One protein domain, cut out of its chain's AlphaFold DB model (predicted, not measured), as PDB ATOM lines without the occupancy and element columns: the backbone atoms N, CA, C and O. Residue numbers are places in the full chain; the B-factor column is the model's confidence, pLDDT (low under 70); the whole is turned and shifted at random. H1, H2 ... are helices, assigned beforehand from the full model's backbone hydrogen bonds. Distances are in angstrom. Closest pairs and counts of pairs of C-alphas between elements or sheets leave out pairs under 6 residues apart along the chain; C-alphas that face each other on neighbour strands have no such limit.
ATOM      1  N   SER A   2      34.538 -43.216  -0.614       71.94
ATOM      2  CA  SER A   2      35.733 -42.922  -1.433       71.94
ATOM      3  C   SER A   2      35.650 -43.480  -2.860       71.94
ATOM      4  O   SER A   2      35.937 -42.752  -3.801       71.94
ATOM      5  N   GLU A   3      35.191 -44.724  -3.033       72.25
ATOM      6  CA  GLU A   3      35.088 -45.352  -4.363       72.25
ATOM      7  C   GLU A   3      34.112 -44.625  -5.293       72.25
ATOM      8  O   GLU A   3      34.442 -44.359  -6.439       72.25
ATOM      9  N   LEU A   4      32.957 -44.192  -4.774       74.31
ATOM     10  CA  LEU A   4      31.982 -43.390  -5.527       74.31
ATOM     11  C   LEU A   4      32.589 -42.083  -6.065       74.31
ATOM     12  O   LEU A   4      32.304 -41.696  -7.194       74.31
ATOM     13  N   ARG A   5      33.449 -41.414  -5.282       71.75
ATOM     14  CA  ARG A   5      34.161 -40.202  -5.727       71.75
ATOM     15  C   ARG A   5      35.211 -40.518  -6.793       71.75
ATOM     16  O   ARG A   5      35.350 -39.764  -7.746       71.75
ATOM     17  N   TYR A   6      35.918 -41.636  -6.653       76.94
ATOM     18  CA  TYR A   6      36.898 -42.082  -7.642       76.94
ATOM     19  C   TYR A   6      36.240 -42.419  -8.992       76.94
ATOM     20  O   TYR A   6      36.703 -41.974 -10.043       76.94
ATOM     21  N   THR A   7      35.109 -43.128  -8.978       83.19
ATOM     22  CA  THR A   7      34.345 -43.423 -10.200       83.19
ATOM     23  C   THR A   7      33.779 -42.154 -10.842       83.19
ATOM     24  O   THR A   7      33.820 -42.021 -12.060       83.19
ATOM     25  N   ALA A   8      33.305 -41.191 -10.049       79.25
ATOM     26  CA  ALA A   8      32.815 -39.918 -10.578       79.25
ATOM     27  C   ALA A   8      33.923 -39.109 -11.279       79.25
ATOM     28  O   ALA A   8      33.703 -38.582 -12.368       79.25
ATOM     29  N   ASN A   9      35.128 -39.061 -10.701       85.31
ATOM     30  CA  ASN A   9      36.258 -38.354 -11.309       85.31
ATOM     31  C   ASN A   9      36.705 -39.009 -12.622       85.31
ATOM     32  O   ASN A   9      36.901 -38.314 -13.612       85.31
ATOM     33  N   THR A  10      36.787 -40.341 -12.670       89.44
ATOM     34  CA  THR A  10      37.162 -41.053 -13.906       89.44
ATOM     35  C   THR A  10      36.121 -40.883 -15.017       89.44
ATOM     36  O   THR A  10      36.482 -40.749 -16.183       89.44
ATOM     37  N   GLN A  11      34.829 -40.821 -14.678       90.19
ATOM     38  CA  GLN A  11      33.769 -40.498 -15.641       90.19
ATOM     39  C   GLN A  11      33.889 -39.064 -16.176       90.19
ATOM     40  O   GLN A  11      33.734 -38.842 -17.377       90.19
ATOM     41  N   LEU A  12      34.193 -38.093 -15.309       90.50
ATOM     42  CA  LEU A  12      34.410 -36.703 -15.713       90.50
ATOM     43  C   LEU A  12      35.625 -36.575 -16.649       90.50
ATOM     44  O   LEU A  12      35.529 -35.953 -17.705       90.50
ATOM     45  N   GLU A  13      36.741 -37.221 -16.310       92.31
ATOM     46  CA  GLU A  13      37.953 -37.251 -17.138       92.31
ATOM     47  C   GLU A  13      37.679 -37.832 -18.533       92.31
ATOM     48  O   GLU A  13      38.146 -37.293 -19.538       92.31
ATOM     49  N   GLN A  14      36.864 -38.889 -18.619       95.19
ATOM     50  CA  GLN A  14      36.431 -39.453 -19.901       95.19
ATOM     51  C   GLN A  14      35.623 -38.454 -20.740       95.19
ATOM     52  O   GLN A  14      35.809 -38.390 -21.958       95.19
ATOM     53  N   LEU A  15      34.735 -37.669 -20.117       95.81
ATOM     54  CA  LEU A  15      33.970 -36.635 -20.821       95.81
ATOM     55  C   LEU A  15      34.878 -35.506 -21.311       95.81
ATOM     56  O   LEU A  15      34.778 -35.126 -22.475       95.81
ATOM     57  N   HIS A  16      35.802 -35.034 -20.471       93.81
ATOM     58  CA  HIS A  16      36.781 -34.011 -20.852       93.81
ATOM     59  C   HIS A  16      37.653 -34.465 -22.034       93.81
ATOM     60  O   HIS A  16      37.928 -33.671 -22.930       93.81
ATOM     61  N   ALA A  17      38.047 -35.743 -22.074       93.75
ATOM     62  CA  ALA A  17      38.842 -36.297 -23.170       93.75
ATOM     63  C   ALA A  17      38.063 -36.414 -24.492       93.75
ATOM     64  O   ALA A  17      38.654 -36.336 -25.568       93.75
ATOM     65  N   ARG A  18      36.743 -36.633 -24.427       96.88
ATOM     66  CA  ARG A  18      35.903 -36.844 -25.615       96.88
ATOM     67  C   ARG A  18      35.295 -35.556 -26.161       96.88
ATOM     68  O   ARG A  18      35.121 -35.433 -27.372       96.88
ATOM     69  N   TYR A  19      34.935 -34.638 -25.274       96.38
ATOM     70  CA  TYR A  19      34.191 -33.429 -25.593       96.38
ATOM     71  C   TYR A  19      34.925 -32.222 -25.012       96.38
ATOM     72  O   TYR A  19      34.707 -31.823 -23.863       96.38
ATOM     73  N   THR A  20      35.806 -31.643 -25.829       95.62
ATOM     74  CA  THR A  20      36.489 -30.385 -25.514       95.62
ATOM     75  C   THR A  20      35.461 -29.317 -25.143       95.62
ATOM     76  O   THR A  20      34.500 -29.115 -25.876       95.62
ATOM     77  N   GLY A  21      35.662 -28.640 -24.010       94.88
ATOM     78  CA  GLY A  21      34.725 -27.635 -23.491       94.88
ATOM     79  C   GLY A  21      33.706 -28.154 -22.477       94.88
ATOM     80  O   GLY A  21      32.929 -27.362 -21.948       94.88
ATOM     81  N   LYS A  29      35.712 -18.365 -15.129       97.69
ATOM     82  CA  LYS A  29      35.064 -17.490 -16.117       97.69
ATOM     83  C   LYS A  29      35.863 -17.406 -17.425       97.69
ATOM     84  O   LYS A  29      35.267 -17.342 -18.495       97.69
ATOM     85  N   TYR A  30      37.194 -17.378 -17.336       98.00
ATOM     86  CA  TYR A  30      38.064 -17.279 -18.505       98.00
ATOM     87  C   TYR A  30      37.994 -18.536 -19.376       98.00
ATOM     88  O   TYR A  30      37.790 -18.419 -20.582       98.00
ATOM     89  N   GLU A  31      38.091 -19.726 -18.779       97.62
ATOM     90  CA  GLU A  31      37.972 -20.997 -19.507       97.62
ATOM     91  C   GLU A  31      36.611 -21.106 -20.197       97.62
ATOM     92  O   GLU A  31      36.542 -21.373 -21.396       97.62
ATOM     93  N   TRP A  32      35.531 -20.793 -19.474       96.94
ATOM     94  CA  TRP A  32      34.173 -20.827 -20.017       96.94
ATOM     95  C   TRP A  32      33.982 -19.887 -21.216       96.94
ATOM     96  O   TRP A  32      33.432 -20.284 -22.244       96.94
ATOM     97  N   LEU A  33      34.449 -18.639 -21.108       98.25
ATOM     98  CA  LEU A  33      34.350 -17.670 -22.204       98.25
ATOM     99  C   LEU A  33      35.228 -18.055 -23.395       98.25
ATOM    100  O   LEU A  33      34.813 -17.875 -24.537       98.25
ATOM    101  N   THR A  34      36.406 -18.618 -23.138       97.56
ATOM    102  CA  THR A  34      37.301 -19.094 -24.197       97.56
ATOM    103  C   THR A  34      36.646 -20.215 -25.004       97.56
ATOM    104  O   THR A  34      36.700 -20.195 -26.233       97.56
ATOM    105  N   HIS A  35      35.993 -21.171 -24.336       97.75
ATOM    106  CA  HIS A  35      35.246 -22.229 -25.019       97.75
ATOM    107  C   HIS A  35      34.082 -21.668 -25.841       97.75
ATOM    108  O   HIS A  35      33.996 -21.969 -27.027       97.75
ATOM    109  N   GLN A  36      33.267 -20.769 -25.276       97.94
ATOM    110  CA  GLN A  36      32.182 -20.122 -26.028       97.94
ATOM    111  C   GLN A  36      32.670 -19.386 -27.281       97.94
ATOM    112  O   GLN A  36      32.024 -19.457 -28.327       97.94
ATOM    113  N   HIS A  37      33.793 -18.668 -27.185       98.12
ATOM    114  CA  HIS A  37      34.332 -17.932 -28.324       98.12
ATOM    115  C   HIS A  37      34.753 -18.889 -29.442       98.12
ATOM    116  O   HIS A  37      34.304 -18.740 -30.577       98.12
ATOM    117  N   ARG A  38      35.510 -19.940 -29.102       97.88
ATOM    118  CA  ARG A  38      35.934 -20.970 -30.063       97.88
ATOM    119  C   ARG A  38      34.753 -21.686 -30.710       97.88
ATOM    120  O   ARG A  38      34.756 -21.864 -31.924       97.88
ATOM    121  N   ASP A  39      33.735 -22.043 -29.932       97.94
ATOM    122  CA  ASP A  39      32.537 -22.712 -30.451       97.94
ATOM    123  C   ASP A  39      31.752 -21.798 -31.402       97.94
ATOM    124  O   ASP A  39      31.254 -22.249 -32.434       97.94
ATOM    125  N   THR A  40      31.688 -20.499 -31.099       98.31
ATOM    126  CA  THR A  40      31.040 -19.501 -31.961       98.31
ATOM    127  C   THR A  40      31.777 -19.357 -33.291       98.31
ATOM    128  O   THR A  40      31.150 -19.433 -34.349       98.31
ATOM    129  N   LEU A  41      33.106 -19.209 -33.255       98.25
ATOM    130  CA  LEU A  41      33.939 -19.116 -34.458       98.25
ATOM    131  C   LEU A  41      33.840 -20.395 -35.304       98.25
ATOM    132  O   LEU A  41      33.609 -20.330 -36.513       98.25
ATOM    133  N   ALA A  42      33.912 -21.567 -34.666       97.94
ATOM    134  CA  ALA A  42      33.746 -22.854 -35.336       97.94
ATOM    135  C   ALA A  42      32.358 -22.997 -35.982       97.94
ATOM    136  O   ALA A  42      32.250 -23.487 -37.109       97.94
ATOM    137  N   ALA A  43      31.297 -22.535 -35.309       98.31
ATOM    138  CA  ALA A  43      29.949 -22.529 -35.868       98.31
ATOM    139  C   ALA A  43      29.850 -21.612 -37.092       98.31
ATOM    140  O   ALA A  43      29.293 -22.028 -38.106       98.31
ATOM    141  N   ILE A  44      30.419 -20.407 -37.044       98.44
ATOM    142  CA  ILE A  44      30.430 -19.492 -38.192       98.44
ATOM    143  C   ILE A  44      31.136 -20.138 -39.389       98.44
ATOM    144  O   ILE A  44      30.562 -20.207 -40.476       98.44
ATOM    145  N   VAL A  45      32.345 -20.669 -39.184       97.94
ATOM    146  CA  VAL A  45      33.136 -21.312 -40.245       97.94
ATOM    147  C   VAL A  45      32.437 -22.560 -40.801       97.94
ATOM    148  O   VAL A  45      32.512 -22.829 -42.000       97.94
ATOM    149  N   GLY A  46      31.750 -23.325 -39.947       97.56
ATOM    150  CA  GLY A  46      31.042 -24.550 -40.327       97.56
ATOM    151  C   GLY A  46      29.716 -24.328 -41.062       97.56
ATOM    152  O   GLY A  46      29.242 -25.247 -41.731       97.56
ATOM    153  N   HIS A  47      29.120 -23.135 -40.973       98.44
ATOM    154  CA  HIS A  47      27.829 -22.820 -41.589       98.44
ATOM    155  C   HIS A  47      28.001 -21.782 -42.709       98.44
ATOM    156  O   HIS A  47      28.082 -20.584 -42.428       98.44
ATOM    157  N   PRO A  48      27.964 -22.194 -43.995       97.56
ATOM    158  CA  PRO A  48      28.161 -21.287 -45.127       97.56
ATOM    159  C   PRO A  48      27.293 -20.014 -45.122       97.56
ATOM    160  O   PRO A  48      27.806 -18.966 -45.515       97.56
ATOM    161  N   PRO A  49      26.021 -20.036 -44.662       98.25
ATOM    162  CA  PRO A  49      25.223 -18.816 -44.556       98.25
ATOM    163  C   PRO A  49      25.766 -17.805 -43.540       98.25
ATOM    164  O   PRO A  49      25.716 -16.609 -43.802       98.25
ATOM    165  N   LEU A  50      26.299 -18.267 -42.401       98.44
ATOM    166  CA  LEU A  50      26.867 -17.388 -41.372       98.44
ATOM    167  C   LEU A  50      28.194 -16.790 -41.836       98.44
ATOM    168  O   LEU A  50      28.384 -15.581 -41.741       98.44
ATOM    169  N   LEU A  51      29.066 -17.620 -42.415       98.50
ATOM    170  CA  LEU A  51      30.313 -17.152 -43.017       98.50
ATOM    171  C   LEU A  51      30.056 -16.140 -44.143       98.50
ATOM    172  O   LEU A  51      30.741 -15.129 -44.240       98.50
ATOM    173  N   GLY A  52      29.059 -16.392 -44.997       98.31
ATOM    174  CA  GLY A  52      28.659 -15.455 -46.048       98.31
ATOM    175  C   GLY A  52      28.094 -14.148 -45.507       98.31
ATOM    176  O   GLY A  52      28.416 -13.093 -46.041       98.31
ATOM    177  N   TYR A  53      27.293 -14.204 -44.443       98.38
ATOM    178  CA  TYR A  53      26.766 -13.008 -43.793       98.38
ATOM    179  C   TYR A  53      27.889 -12.096 -43.276       98.38
ATOM    180  O   TYR A  53      27.867 -10.901 -43.566       98.38
ATOM    181  N   LEU A  54      28.881 -12.658 -42.576       98.12
ATOM    182  CA  LEU A  54      30.026 -11.893 -42.067       98.12
ATOM    183  C   LEU A  54      30.918 -11.374 -43.193       98.12
ATOM    184  O   LEU A  54      31.156 -10.176 -43.260       98.12
ATOM    185  N   ALA A  55      31.270 -12.219 -44.165       98.31
ATOM    186  CA  ALA A  55      32.070 -11.791 -45.312       98.31
ATOM    187  C   ALA A  55      31.428 -10.618 -46.083       98.31
ATOM    188  O   ALA A  55      32.122  -9.716 -46.546       98.31
ATOM    189  N   ILE A  56      30.092 -10.591 -46.201       98.31
ATOM    190  CA  ILE A  56      29.368  -9.459 -46.803       98.31
ATOM    191  C   ILE A  56      29.425  -8.218 -45.905       98.31
ATOM    192  O   ILE A  56      29.587  -7.115 -46.427       98.31
ATOM    193  N   ALA A  57      29.261  -8.382 -44.591       98.19
ATOM    194  CA  ALA A  57      29.304  -7.275 -43.637       98.19
ATOM    195  C   ALA A  57      30.684  -6.601 -43.602       98.19
ATOM    196  O   ALA A  57      30.753  -5.371 -43.606       98.19
ATOM    197  N   ASP A  58      31.752  -7.397 -43.645       96.88
ATOM    198  CA  ASP A  58      33.139  -6.923 -43.604       96.88
ATOM    199  C   ASP A  58      33.689  -6.560 -44.995       96.88
ATOM    200  O   ASP A  58      34.716  -5.894 -45.119       96.88
ATOM    201  N   GLY A  59      32.974  -6.925 -46.065       97.69
ATOM    202  CA  GLY A  59      33.351  -6.605 -47.443       97.69
ATOM    203  C   GLY A  59      34.555  -7.402 -47.955       97.69
ATOM    204  O   GLY A  59      35.201  -6.988 -48.919       97.69
ATOM    205  N   GLU A  60      34.850  -8.540 -47.333       97.19
ATOM    206  CA  GLU A  60      35.978  -9.409 -47.655       97.19
ATOM    207  C   GLU A  60      35.515 -10.698 -48.352       97.19
ATOM    208  O   GLU A  60      34.337 -11.065 -48.384       97.19
ATOM    209  N   CYS A  61      36.456 -11.423 -48.959       97.38
ATOM    210  CA  CYS A  61      36.132 -12.731 -49.522       97.38
ATOM    211  C   CYS A  61      35.942 -13.779 -48.411       97.38
ATOM    212  O   CYS A  61      36.686 -13.804 -47.433       97.38
ATOM    213  N   GLN A  62      35.014 -14.724 -48.602       97.69
ATOM    214  CA  GLN A  62      34.733 -15.785 -47.617       97.69
ATOM    215  C   GLN A  62      35.971 -16.607 -47.224       97.69
ATOM    216  O   GLN A  62      36.046 -17.120 -46.111       97.69
ATOM    217  N   ALA A  63      36.939 -16.760 -48.134       97.62
ATOM    218  CA  ALA A  63      38.180 -17.475 -47.851       97.62
ATOM    219  C   ALA A  63      39.058 -16.729 -46.837       97.62
ATOM    220  O   ALA A  63      39.681 -17.371 -45.992       97.62
ATOM    221  N   ARG A  64      39.087 -15.395 -46.918       97.44
ATOM    222  CA  ARG A  64      39.814 -14.550 -45.977       97.44
ATOM    223  C   ARG A  64      39.106 -14.481 -44.636       97.44
ATOM    224  O   ARG A  64      39.750 -14.752 -43.636       97.44
ATOM    225  N   GLU A  65      37.794 -14.273 -44.638       97.94
ATOM    226  CA  GLU A  65      36.989 -14.300 -43.411       97.94
ATOM    227  C   GLU A  65      37.177 -15.625 -42.659       97.94
ATOM    228  O   GLU A  65      37.476 -15.669 -41.472       97.94
ATOM    229  N   ARG A  66      37.135 -16.751 -43.384       97.62
ATOM    230  CA  ARG A  66      37.408 -18.071 -42.804       97.62
ATOM    231  C   ARG A  66      38.819 -18.190 -42.223       97.62
ATOM    232  O   ARG A  66      38.988 -18.911 -41.247       97.62
ATOM    233  N   PHE A  67      39.825 -17.581 -42.847       97.81
ATOM    234  CA  PHE A  67      41.190 -17.591 -42.322       97.81
ATOM    235  C   PHE A  67      41.274 -16.772 -41.030       97.81
ATOM    236  O   PHE A  67      41.771 -17.276 -40.028       97.81
ATOM    237  N   GLU A  68      40.717 -15.564 -41.032       97.19
ATOM    238  CA  GLU A  68      40.730 -14.663 -39.877       97.19
ATOM    239  C   GLU A  68      39.999 -15.277 -38.670       97.19
ATOM    240  O   GLU A  68      40.542 -15.286 -37.569       97.19
ATOM    241  N   LEU A  69      38.841 -15.913 -38.881       97.19
ATOM    242  CA  LEU A  69      38.086 -16.597 -37.819       97.19
ATOM    243  C   LEU A  69      38.770 -17.860 -37.263       97.19
ATOM    244  O   LEU A  69      38.408 -18.313 -36.182       97.19
ATOM    245  N   VAL A  70      39.699 -18.472 -38.005       96.75
ATOM    246  CA  VAL A  70      40.460 -19.651 -37.546       96.75
ATOM    247  C   VAL A  70      41.733 -19.245 -36.796       96.75
ATOM    248  O   VAL A  70      42.185 -20.000 -35.937       96.75
ATOM    249  N   GLU A  71      42.298 -18.076 -37.104       95.88
ATOM    250  CA  GLU A  71      43.469 -17.514 -36.412       95.88
ATOM    251  C   GLU A  71      43.112 -16.772 -35.108       95.88
ATOM    252  O   GLU A  71      43.990 -16.587 -34.264       95.88
ATOM    253  N   ALA A  72      41.856 -16.330 -34.962       85.31
ATOM    254  CA  ALA A  72      41.331 -15.611 -33.794       85.31
ATOM    255  C   ALA A  72      41.269 -16.467 -32.512       85.31
ATOM    256  O   ALA A  72      41.636 -15.929 -31.437       85.31
TER     257      ALA A  72
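This is residues 2 to 21 and 29 to 72 of the 72 residues of an uncharacterized protein of Kwoniella shandongensis (UniProt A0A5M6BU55). A long helix, H2, has a shorter helix, H4, folded back beside residues 41 to 45 near its last turns, while H3 makes a corner between the two; a second long helix, H1, sticks out far from this small three-helix body, on the other side of a cut in the chain. The printed part has 64 residues with four named helices, in the order H1, H2, H3, H4, and no named strand; its class is all helix. The whole is extended, with a radius of gyration of the C-alphas of 17.7 A. The C-alphas span 59 by 22 by 15 A, and the free arm H1 makes much of that length: without residues 2 to 19 the body spans 33 by 16 by 15 A.

The longest helix by residues is H2, residues 29 to 46, which measures 25.5 A from C-alpha 29 at (35.064, -17.490, -16.117) to C-alpha 46 at (31.042, -24.550, -40.327). H3, residues 48 to 58, measures 15.3 A. H4, residues 62 to 71, measures 14.3 A and ends with C-alpha 71 at (43.469, -17.514, -36.412). H1, residues 2 to 18, measures 24.9 A and begins with C-alpha 2 at (35.733, -42.922, -1.433).

H2 touches H4 with its residues 41 to 45 alone; the closest C-alphas, those of Leu 41 and Leu 69, are 5.9 A apart. The two helices run opposite ways at a shallow tilt of 22 degrees. H2 and H3 only just touch, with 3 pairs of C-alphas within 8 A, and only at the corner by their link. H2 touches H3 with its residues 44 to 45 alone, and the closest C-alphas of the two helices, those of Ile 44 and Leu 50, are 5.2 A apart. The lines of H2 and H3 are about perpendicular, at 78 degrees. H3 and H4 touch, and their closest C-alphas, those of Ala 55 and Gln 62, are 5.3 A apart. Their lines are about perpendicular too, at 88 degrees. H1 touches no helix and is apart from H2, H3 and H4. In H1, H2, H3 and H4 every O i to N i+4 pair is within hydrogen-bond range.

The two C-alphas farthest apart are those of Ser 2 and Gly 59, at 58.7 A. Residues 22 to 28 are not printed, and C-alphas 21 and 29 across the cut are 12.5 A apart. The links from H2 to H3 and from H3 to H4 are tight. The mean pLDDT of the printed part is 94.2, that of H1 is 85, and no printed residue is under 70.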